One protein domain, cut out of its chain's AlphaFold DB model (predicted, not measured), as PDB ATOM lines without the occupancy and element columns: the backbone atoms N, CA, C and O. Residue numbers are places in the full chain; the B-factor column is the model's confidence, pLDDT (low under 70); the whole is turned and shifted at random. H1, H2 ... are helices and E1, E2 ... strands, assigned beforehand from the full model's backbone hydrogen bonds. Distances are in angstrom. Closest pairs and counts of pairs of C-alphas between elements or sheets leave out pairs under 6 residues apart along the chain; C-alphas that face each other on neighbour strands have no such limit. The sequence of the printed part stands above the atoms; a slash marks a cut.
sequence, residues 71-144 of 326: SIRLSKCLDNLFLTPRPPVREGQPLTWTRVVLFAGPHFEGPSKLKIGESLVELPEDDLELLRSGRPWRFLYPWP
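This is residues 71 to 144 of the 326 residues of an uncharacterized protein of Penicillium subrubescens (UniProt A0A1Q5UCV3). A small three-stranded sheet forms a wall at one end of a rounded body, and the short helix H2 sits in the middle, between that sheet and the helices H1 and H4 at the opposite end. H3 lies to one side of H2, and the first and last printed residues are near each other at the end of H1 and H4. The printed part has 74 residues with four named helices and three named strands, in the order H1, E1, H2, E2, E3, H3, H4; the sheet runs E1, E3, E2, antiparallel throughout, and the class is mixed, helices and strands. The whole is compact, with a radius of gyration of the C-alphas of 11.1 A and spans of 28 by 23 by 21 A.

In the sheet, E3 is residues 119 to 122, 10.1 A long, E2 is residues 113 to 116, 9.8 A, and E1 is residues 89 to 91, 5.8 A. H2 is residues 97 to 104, 10.3 A long, from C-alpha 97 at (166.741, 213.490, 252.706). H1, residues 71 to 79, spans 12.3 A and begins at C-alpha 71 at (178.130, 218.222, 251.374). H3 is residues 125 to 132, 10.1 A, and H4 is residues 135 to 140, 8.9 A, ending at C-alpha 140 at (176.409, 212.803, 257.387).

E3 is the inner strand. E2 and E3 form a hairpin, antiparallel at 157 degrees, with N 121 and O 114 within hydrogen-bond range at 2.8 A. E1 and E3 are antiparallel at 129 degrees, with N 90 and O 120 at 2.8 A. E1, H2 and E2 make a split strand-helix-strand unit, two strands of one sheet joined through a helix, with E3 between them in the sheet; its crossover is left-handed. H2 only grazes the sheet, with its residues 99 to 104. H2 touches H1, about perpendicular at 88 degrees, the closest C-alphas being those of Ser 75 and Thr 98, 5.7 A apart. H2 touches H4, only just about perpendicular at 71 degrees, the closest C-alphas being those of Val 101 and Trp 137, 5.7 A apart. H3 is close to H2 but not clearly touching, with the C-alphas of Val 101 and Leu 131 closest at 6.8 A. H1 and H3 are apart. In H1, H2, H3 and H4 every O i to N i+4 pair is within hydrogen-bond range.

The two C-alphas farthest apart are those of Glu 91 and Pro 142, 29.3 A, while the first and last printed C-alphas are 6.1 A apart. The printed part has no cut, and no link is long. Mean pLDDT of the printed part is 91.9, and no printed residue is under 70.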
ATOM      1  N   SER A  71     179.496 218.282 250.845       91.25
ATOM      2  CA  SER A  71     178.130 218.222 251.374       91.25
ATOM      3  C   SER A  71     177.076 218.007 250.277       91.25
ATOM      4  O   SER A  71     176.114 217.265 250.481       91.25
ATOM      5  N   ILE A  72     177.276 218.562 249.072       90.69
ATOM      6  CA  ILE A  72     176.384 218.346 247.915       90.69
ATOM      7  C   ILE A  72     176.489 216.901 247.422       90.69
ATOM      8  O   ILE A  72     175.477 216.274 247.099       90.69
ATOM      9  N   ARG A  73     177.708 216.348 247.365       89.81
ATOM     10  CA  ARG A  73     177.930 214.943 246.991       89.81
ATOM     11  C   ARG A  73     177.366 213.996 248.045       89.81
ATOM     12  O   ARG A  73     176.659 213.066 247.675       89.81
ATOM     13  N   LEU A  74     177.603 214.273 249.328       89.69
ATOM     14  CA  LEU A  74     177.043 213.506 250.445       89.69
ATOM     15  C   LEU A  74     175.509 213.504 250.410       89.69
ATOM     16  O   LEU A  74     174.910 212.438 250.513       89.69
ATOM     17  N   SER A  75     174.873 214.654 250.160       90.50
ATOM     18  CA  SER A  75     173.414 214.739 249.993       90.50
ATOM     19  C   SER A  75     172.909 213.878 248.832       90.50
ATOM     20  O   SER A  75     171.942 213.143 248.994       90.50
ATOM     21  N   LYS A  76     173.578 213.911 247.672       89.88
ATOM     22  CA  LYS A  76     173.210 213.062 246.524       89.88
ATOM     23  C   LYS A  76     173.429 211.575 246.807       89.88
ATOM     24  O   LYS A  76     172.636 210.755 246.360       89.88
ATOM     25  N   CYS A  77     174.481 211.205 247.538       89.56
ATOM     26  CA  CYS A  77     174.673 209.827 247.988       89.56
ATOM     27  C   CYS A  77     173.536 209.394 248.922       89.56
ATOM     28  O   CYS A  77     172.998 208.309 248.730       89.56
ATOM     29  N   LEU A  78     173.136 210.259 249.860       90.50
ATOM     30  CA  LEU A  78     172.053 210.020 250.812       90.50
ATOM     31  C   LEU A  78     170.694 209.792 250.131       90.50
ATOM     32  O   LEU A  78     169.966 208.888 250.533       90.50
ATOM     33  N   ASP A  79     170.373 210.551 249.078       88.06
ATOM     34  CA  ASP A  79     169.121 210.386 248.322       88.06
ATOM     35  C   ASP A  79     168.989 208.991 247.664       88.06
ATOM     36  O   ASP A  79     167.877 208.558 247.376       88.06
ATOM     37  N   ASN A  80     170.100 208.270 247.453       89.19
ATOM     38  CA  ASN A  80     170.110 206.899 246.920       89.19
ATOM     39  C   ASN A  80     170.015 205.809 248.009       89.19
ATOM     40  O   ASN A  80     170.073 204.624 247.682       89.19
ATOM     41  N   LEU A  81     169.940 206.182 249.293       89.94
ATOM     42  CA  LEU A  81     169.907 205.228 250.413       89.94
ATOM     43  C   LEU A  81     168.487 204.850 250.828       89.94
ATOM     44  O   LEU A  81     168.274 203.769 251.364       89.94
ATOM     45  N   PHE A  82     167.545 205.755 250.586       93.12
ATOM     46  CA  PHE A  82     166.126 205.580 250.858       93.12
ATOM     47  C   PHE A  82     165.423 204.969 249.641       93.12
ATOM     48  O   PHE A  82     165.829 205.183 248.497       93.12
ATOM     49  N   LEU A  83     164.348 204.216 249.878       91.75
ATOM     50  CA  LEU A  83     163.534 203.616 248.819       91.75
ATOM     51  C   LEU A  83     162.784 204.682 248.018       91.75
ATOM     52  O   LEU A  83     162.598 204.531 246.807       91.75
ATOM     53  N   THR A  84     162.349 205.763 248.673       90.94
ATOM     54  CA  THR A  84     161.782 206.916 247.968       90.94
ATOM     55  C   THR A  84     162.882 207.931 247.620       90.94
ATOM     56  O   THR A  84     163.601 208.388 248.504       90.94
ATOM     57  N   PRO A  85     163.030 208.354 246.345       87.12
ATOM     58  CA  PRO A  85     164.160 209.187 245.901       87.12
ATOM     59  C   PRO A  85     164.105 210.637 246.411       87.12
ATOM     60  O   PRO A  85     165.027 211.417 246.183       87.12
ATOM     61  N   ARG A  86     162.997 211.026 247.053       90.94
ATOM     62  CA  ARG A  86     162.816 212.276 247.799       90.94
ATOM     63  C   ARG A  86     161.834 212.028 248.947       90.94
ATOM     64  O   ARG A  86     160.884 211.271 248.733       90.94
ATOM     65  N   PRO A  87     161.974 212.725 250.089       93.25
ATOM     66  CA  PRO A  87     160.996 212.680 251.167       93.25
ATOM     67  C   PRO A  87     159.567 212.977 250.670       93.25
ATOM     68  O   PRO A  87     159.345 214.013 250.030       93.25
ATOM     69  N   PRO A  88     158.575 212.124 250.977       94.00
ATOM     70  CA  PRO A  88     157.175 212.363 250.629       94.00
ATOM     71  C   PRO A  88     156.555 213.458 251.511       94.00
ATOM     72  O   PRO A  88     155.961 213.204 252.562       94.00
ATOM     73  N   VAL A  89     156.684 214.702 251.051       95.06
ATOM     74  CA  VAL A  89     156.030 215.876 251.639       95.06
ATOM     75  C   VAL A  89     154.539 215.884 251.276       95.06
ATOM     76  O   VAL A  89     154.170 215.746 250.110       95.06
ATOM     77  N   ARG A  90     153.675 216.042 252.283       95.19
ATOM     78  CA  ARG A  90     152.213 216.177 252.155       95.19
ATOM     79  C   ARG A  90     151.761 217.633 252.123       95.19
ATOM     80  O   ARG A  90     150.865 217.973 251.360       95.19
ATOM     81  N   GLU A  91     152.395 218.475 252.932       94.25
ATOM     82  CA  GLU A  91     152.114 219.909 253.056       94.25
ATOM     83  C   GLU A  91     153.436 220.669 253.224       94.25
ATOM     84  O   GLU A  91     154.385 220.121 253.782       94.25
ATOM     85  N   GLY A  92     153.501 221.922 252.767       91.88
ATOM     86  CA  GLY A  92     154.696 222.767 252.871       91.88
ATOM     87  C   GLY A  92     155.641 222.685 251.668       91.88
ATOM     88  O   GLY A  92     155.211 222.447 250.538       91.88
ATOM     89  N   GLN A  93     156.927 222.957 251.899       88.19
ATOM     90  CA  GLN A  93     157.952 223.010 250.850       88.19
ATOM     91  C   GLN A  93     158.618 221.638 250.645       88.19
ATOM     92  O   GLN A  93     158.732 220.865 251.599       88.19
ATOM     93  N   PRO A  94     159.107 221.319 249.432       90.25
ATOM     94  CA  PRO A  94     159.912 220.121 249.208       90.25
ATOM     95  C   PRO A  94     161.149 220.088 250.116       90.25
ATOM     96  O   PRO A  94     161.841 221.093 250.269       90.25
ATOM     97  N   LEU A  95     161.453 218.917 250.678       89.62
ATOM     98  CA  LEU A  95     162.647 218.680 251.493       89.62
ATOM     99  C   LEU A  95     163.601 217.706 250.788       89.62
ATOM    100  O   LEU A  95     163.186 216.922 249.936       89.62
ATOM    101  N   THR A  96     164.875 217.736 251.176       91.62
ATOM    102  CA  THR A  96     165.878 216.714 250.836       91.62
ATOM    103  C   THR A  96     165.976 215.680 251.952       91.62
ATOM    104  O   THR A  96     165.655 215.982 253.109       91.62
ATOM    105  N   TRP A  97     166.477 214.476 251.653       93.44
ATOM    106  CA  TRP A  97     166.741 213.490 252.706       93.44
ATOM    107  C   TRP A  97     167.740 213.994 253.739       93.44
ATOM    108  O   TRP A  97     167.566 213.743 254.927       93.44
ATOM    109  N   THR A  98     168.709 214.805 253.321       93.06
ATOM    110  CA  THR A  98     169.674 215.463 254.213       93.06
ATOM    111  C   THR A  98     168.970 216.272 255.298       93.06
ATOM    112  O   THR A  98     169.292 216.129 256.475       93.06
ATOM    113  N   ARG A  99     167.949 217.061 254.939       91.19
ATOM    114  CA  ARG A  99     167.195 217.862 255.914       91.19
ATOM    115  C   ARG A  99     166.355 216.996 256.861       91.19
ATOM    116  O   ARG A  99     166.269 217.320 258.043       91.19
ATOM    117  N   VAL A 100     165.796 215.882 256.379       93.38
ATOM    118  CA  VAL A 100     165.068 214.910 257.220       93.38
ATOM    119  C   VAL A 100     166.008 214.205 258.202       93.38
ATOM    120  O   VAL A 100     165.708 214.130 259.390       93.38
ATOM    121  N   VAL A 101     167.168 213.737 257.738       94.06
ATOM    122  CA  VAL A 101     168.156 213.011 258.552       94.06
ATOM    123  C   VAL A 101     168.795 213.907 259.616       94.06
ATOM    124  O   VAL A 101     168.947 213.481 260.760       94.06
ATOM    125  N   LEU A 102     169.125 215.159 259.284       91.12
ATOM    126  CA  LEU A 102     169.661 216.115 260.261       91.12
ATOM    127  C   LEU A 102     168.632 216.479 261.342       91.12
ATOM    128  O   LEU A 102     168.995 216.563 262.513       91.12
ATOM    129  N   PHE A 103     167.354 216.629 260.975       90.62
ATOM    130  CA  PHE A 103     166.249 216.836 261.922       90.62
ATOM    131  C   PHE A 103     166.006 215.617 262.829       90.62
ATOM    132  O   PHE A 103     165.723 215.765 264.022       90.62
ATOM    133  N   ALA A 104     166.099 214.412 262.264       91.38
ATOM    134  CA  ALA A 104     165.884 213.157 262.975       91.38
ATOM    135  C   ALA A 104     167.005 212.859 263.989       91.38
ATOM    136  O   ALA A 104     166.742 212.324 265.068       91.38
ATOM    137  N   GLY A 105     168.240 213.261 263.675       90.44
ATOM    138  CA  GLY A 105     169.394 213.101 264.553       90.44
ATOM    139  C   GLY A 105     169.940 211.663 264.604       90.44
ATOM    140  O   GLY A 105     169.570 210.818 263.789       90.44
ATOM    141  N   PRO A 106     170.841 211.361 265.560       89.81
ATOM    142  CA  PRO A 106     171.504 210.056 265.653       89.81
ATOM    143  C   PRO A 106     170.589 208.913 266.115       89.81
ATOM    144  O   PRO A 106     170.890 207.757 265.841       89.81
ATOM    145  N   HIS A 107     169.512 209.227 266.839       86.38
ATOM    146  CA  HIS A 107     168.574 208.257 267.408       86.38
ATOM    147  C   HIS A 107     167.162 208.821 267.267       86.38
ATOM    148  O   HIS A 107     166.719 209.628 268.086       86.38
ATOM    149  N   PHE A 108     166.480 208.442 266.190       91.31
ATOM    150  CA  PHE A 108     165.122 208.892 265.931       91.31
ATOM    151  C   PHE A 108     164.115 207.871 266.462       91.31
ATOM    152  O   PHE A 108     164.070 206.751 265.975       91.31
ATOM    153  N   GLU A 109     163.284 208.259 267.431       91.38
ATOM    154  CA  GLU A 109     162.228 207.402 268.009       91.38
ATOM    155  C   GLU A 109     160.807 207.888 267.661       91.38
ATOM    156  O   GLU A 109     159.815 207.389 268.189       91.38
ATOM    157  N   GLY A 110     160.686 208.895 266.792       89.94
ATOM    158  CA  GLY A 110     159.412 209.552 266.518       89.94
ATOM    159  C   GLY A 110     158.459 208.785 265.580       89.94
ATOM    160  O   GLY A 110     158.758 207.685 265.093       89.94
ATOM    161  N   PRO A 111     157.277 209.375 265.325       93.81
ATOM    162  CA  PRO A 111     156.268 208.815 264.429       93.81
ATOM    163  C   PRO A 111     156.694 208.896 262.955       93.81
ATOM    164  O   PRO A 111     157.588 209.656 262.593       93.81
ATOM    165  N   SER A 112     155.983 208.182 262.077       93.25
ATOM    166  CA  SER A 112     156.149 208.276 260.614       93.25
ATOM    167  C   SER A 112     155.795 209.652 260.031       93.25
ATOM    168  O   SER A 112     156.206 209.979 258.919       93.25
ATOM    169  N   LYS A 113     155.035 210.469 260.774       95.50
ATOM    170  CA  LYS A 113     154.600 211.816 260.379       95.50
ATOM    171  C   LYS A 113     155.459 212.879 261.051       95.50
ATOM    172  O   LYS A 113     155.323 213.111 262.249       95.50
ATOM    173  N   LEU A 114     156.320 213.532 260.276       92.94
ATOM    174  CA  LEU A 114     157.273 214.532 260.763       92.94
ATOM    175  C   LEU A 114     156.821 215.935 260.369       92.94
ATOM    176  O   LEU A 114     156.592 216.183 259.188       92.94
ATOM    177  N   LYS A 115     156.774 216.872 261.322       93.19
ATOM    178  CA  LYS A 115     156.727 218.307 261.013       93.19
ATOM    179  C   LYS A 115     158.146 218.880 261.104       93.19
ATOM    180  O   LYS A 115     158.738 218.861 262.178       93.19
ATOM    181  N   ILE A 116     158.671 219.369 259.981       89.62
ATOM    182  CA  ILE A 116     160.011 219.959 259.844       89.62
ATOM    183  C   ILE A 116     159.833 221.378 259.293       89.62
ATOM    184  O   ILE A 116     159.478 221.558 258.124       89.62
ATOM    185  N   GLY A 117     160.021 222.391 260.145       87.38
ATOM    186  CA  GLY A 117     159.552 223.751 259.864       87.38
ATOM    187  C   GLY A 117     158.067 223.750 259.477       87.38
ATOM    188  O   GLY A 117     157.248 223.113 260.135       87.38
ATOM    189  N   GLU A 118     157.724 224.387 258.358       89.50
ATOM    190  CA  GLU A 118     156.354 224.406 257.815       89.50
ATOM    191  C   GLU A 118     155.994 223.208 256.920       89.50
ATOM    192  O   GLU A 118     154.974 223.244 256.235       89.50
ATOM    193  N   SER A 119     156.815 222.154 256.894       92.62
ATOM    194  CA  SER A 119     156.610 221.007 255.998       92.62
ATOM    195  C   SER A 119     156.238 219.738 256.762       92.62
ATOM    196  O   SER A 119     156.881 219.390 257.751       92.62
ATOM    197  N   LEU A 120     155.204 219.040 256.291       95.69
ATOM    198  CA  LEU A 120     154.721 217.770 256.838       95.69
ATOM    199  C   LEU A 120     155.173 216.618 255.936       95.69
ATOM    200  O   LEU A 120     154.761 216.544 254.781       95.69
ATOM    201  N   VAL A 121     155.988 215.707 256.463       95.50
ATOM    202  CA  VAL A 121     156.493 214.508 255.770       95.50
ATOM    203  C   VAL A 121     155.779 213.272 256.313       95.50
ATOM    204  O   VAL A 121     155.587 213.171 257.522       95.50
ATOM    205  N   GLU A 122     155.407 212.321 255.455       96.50
ATOM    206  CA  GLU A 122     154.817 211.032 255.861       96.50
ATOM    207  C   GLU A 122     155.660 209.870 255.320       96.50
ATOM    208  O   GLU A 122     155.489 209.443 254.180       96.50
ATOM    209  N   LEU A 123     156.597 209.390 256.138       95.56
ATOM    210  CA  LEU A 123     157.592 208.392 255.752       95.56
ATOM    211  C   LEU A 123     156.972 206.989 255.561       95.56
ATOM    212  O   LEU A 123     156.176 206.570 256.407       95.56
ATOM    213  N   PRO A 124     157.354 206.243 254.503       95.19
ATOM    214  CA  PRO A 124     157.144 204.796 254.414       95.19
ATOM    215  C   PRO A 124     157.836 204.068 255.574       95.19
ATOM    216  O   PRO A 124     158.835 204.568 256.089       95.19
ATOM    217  N   GLU A 125     157.346 202.888 255.968       95.19
ATOM    218  CA  GLU A 125     157.914 202.177 257.126       95.19
ATOM    219  C   GLU A 125     159.382 201.784 256.893       95.19
ATOM    220  O   GLU A 125     160.204 202.049 257.758       95.19
ATOM    221  N   ASP A 126     159.745 201.283 255.708       95.44
ATOM    222  CA  ASP A 126     161.132 200.903 255.383       95.44
ATOM    223  C   ASP A 126     162.109 202.102 255.477       95.44
ATOM    224  O   ASP A 126     163.188 202.015 256.068       95.44
ATOM    225  N   ASP A 127     161.704 203.264 254.946       95.62
ATOM    226  CA  ASP A 127     162.478 204.514 255.018       95.62
ATOM    227  C   ASP A 127     162.568 205.036 256.468       95.62
ATOM    228  O   ASP A 127     163.578 205.616 256.879       95.62
ATOM    229  N   LEU A 128     161.518 204.818 257.264       95.50
ATOM    230  CA  LEU A 128     161.460 205.159 258.682       95.50
ATOM    231  C   LEU A 128     162.319 204.220 259.542       95.50
ATOM    232  O   LEU A 128     162.973 204.698 260.465       95.50
ATOM    233  N   GLU A 129     162.371 202.921 259.249       95.31
ATOM    234  CA  GLU A 129     163.289 201.968 259.886       95.31
ATOM    235  C   GLU A 129     164.749 202.340 259.601       95.31
ATOM    236  O   GLU A 129     165.564 202.424 260.529       95.31
ATOM    237  N   LEU A 130     165.071 202.682 258.347       95.12
ATOM    238  CA  LEU A 130     166.394 203.192 257.986       95.12
ATOM    239  C   LEU A 130     166.731 204.488 258.742       95.12
ATOM    240  O   LEU A 130     167.848 204.625 259.246       95.12
ATOM    241  N   LEU A 131     165.780 205.414 258.890       94.69
ATOM    242  CA  LEU A 131     165.962 206.642 259.675       94.69
ATOM    243  C   LEU A 131     166.193 206.347 261.170       94.69
ATOM    244  O   LEU A 131     167.141 206.865 261.762       94.69
ATOM    245  N   ARG A 132     165.372 205.467 261.763       95.00
ATOM    246  CA  ARG A 132     165.466 205.001 263.163       95.00
ATOM    247  C   ARG A 132     166.804 204.329 263.472       95.00
ATOM    248  O   ARG A 132     167.309 204.473 264.581       95.00
ATOM    249  N   SER A 133     167.410 203.651 262.494       94.00
ATOM    250  CA  SER A 133     168.720 203.000 262.652       94.00
ATOM    251  C   SER A 133     169.879 203.966 262.958       94.00
ATOM    252  O   SER A 133     170.972 203.521 263.315       94.00
ATOM    253  N   GLY A 134     169.700 205.277 262.737       92.88
ATOM    254  CA  GLY A 134     170.746 206.294 262.895       92.88
ATOM    255  C   GLY A 134     171.880 206.213 261.861       92.88
ATOM    256  O   GLY A 134     172.743 207.094 261.812       92.88
ATOM    257  N   ARG A 135     171.895 205.188 260.996       92.38
ATOM    258  CA  ARG A 135     172.929 204.983 259.969       92.38
ATOM    259  C   ARG A 135     173.032 206.150 258.975       92.38
ATOM    260  O   ARG A 135     174.161 206.579 258.737       92.38
ATOM    261  N   PRO A 136     171.926 206.726 258.448       93.94
ATOM    262  CA  PRO A 136     172.002 207.892 257.565       93.94
ATOM    263  C   PRO A 136     172.633 209.108 258.255       93.94
ATOM    264  O   PRO A 136     173.417 209.833 257.649       93.94
ATOM    265  N   TRP A 137     172.356 209.308 259.548       92.94
ATOM    266  CA  TRP A 137     172.942 210.407 260.318       92.94
ATOM    267  C   TRP A 137     174.445 210.205 260.536       92.94
ATOM    268  O   TRP A 137     175.226 211.136 260.357       92.94
ATOM    269  N   ARG A 138     174.879 208.972 260.834       90.38
ATOM    270  CA  ARG A 138     176.309 208.627 260.971       90.38
ATOM    271  C   ARG A 138     177.096 208.792 259.669       90.38
ATOM    272  O   ARG A 138     178.299 209.005 259.737       90.38
ATOM    273  N   PHE A 139     176.437 208.697 258.512       89.06
ATOM    274  CA  PHE A 139     177.032 208.992 257.206       89.06
ATOM    275  C   PHE A 139     177.217 210.504 256.971       89.06
ATOM    276  O   PHE A 139     178.202 210.906 256.359       89.06
ATOM    277  N   LEU A 140     176.306 211.341 257.481       89.12
ATOM    278  CA  LEU A 140     176.409 212.803 257.387       89.12
ATOM    279  C   LEU A 140     177.313 213.446 258.448       89.12
ATOM    280  O   LEU A 140     177.699 214.596 258.271       89.12
ATOM    281  N   TYR A 141     177.589 212.776 259.569       86.50
ATOM    282  CA  TYR A 141     178.271 213.392 260.709       86.50
ATOM    283  C   TYR A 141     179.813 213.357 260.590       86.50
ATOM    284  O   TYR A 141     180.375 212.280 260.381       86.50
ATOM    285  N   PRO A 142     180.529 214.477 260.828       87.31
ATOM    286  CA  PRO A 142     180.019 215.814 261.142       87.31
ATOM    287  C   PRO A 142     179.455 216.542 259.912       87.31
ATOM    288  O   PRO A 142     180.010 216.440 258.822       87.31
ATOM    289  N   TRP A 143     178.380 217.308 260.127       88.12
ATOM    290  CA  TRP A 143     177.745 218.152 259.110       88.12
ATOM    291  C   TRP A 143     177.865 219.641 259.480       88.12
ATOM    292  O   TRP A 143     177.639 219.972 260.650       88.12
ATOM    293  N   PRO A 144     178.140 220.553 258.525       89.00
ATOM    294  CA  PRO A 144     178.561 220.299 257.136       89.00
ATOM    295  C   PRO A 144     179.937 219.624 257.076       89.00
ATOM    296  O   PRO A 144     180.579 219.456 258.112       89.00
TER     297      PRO A 144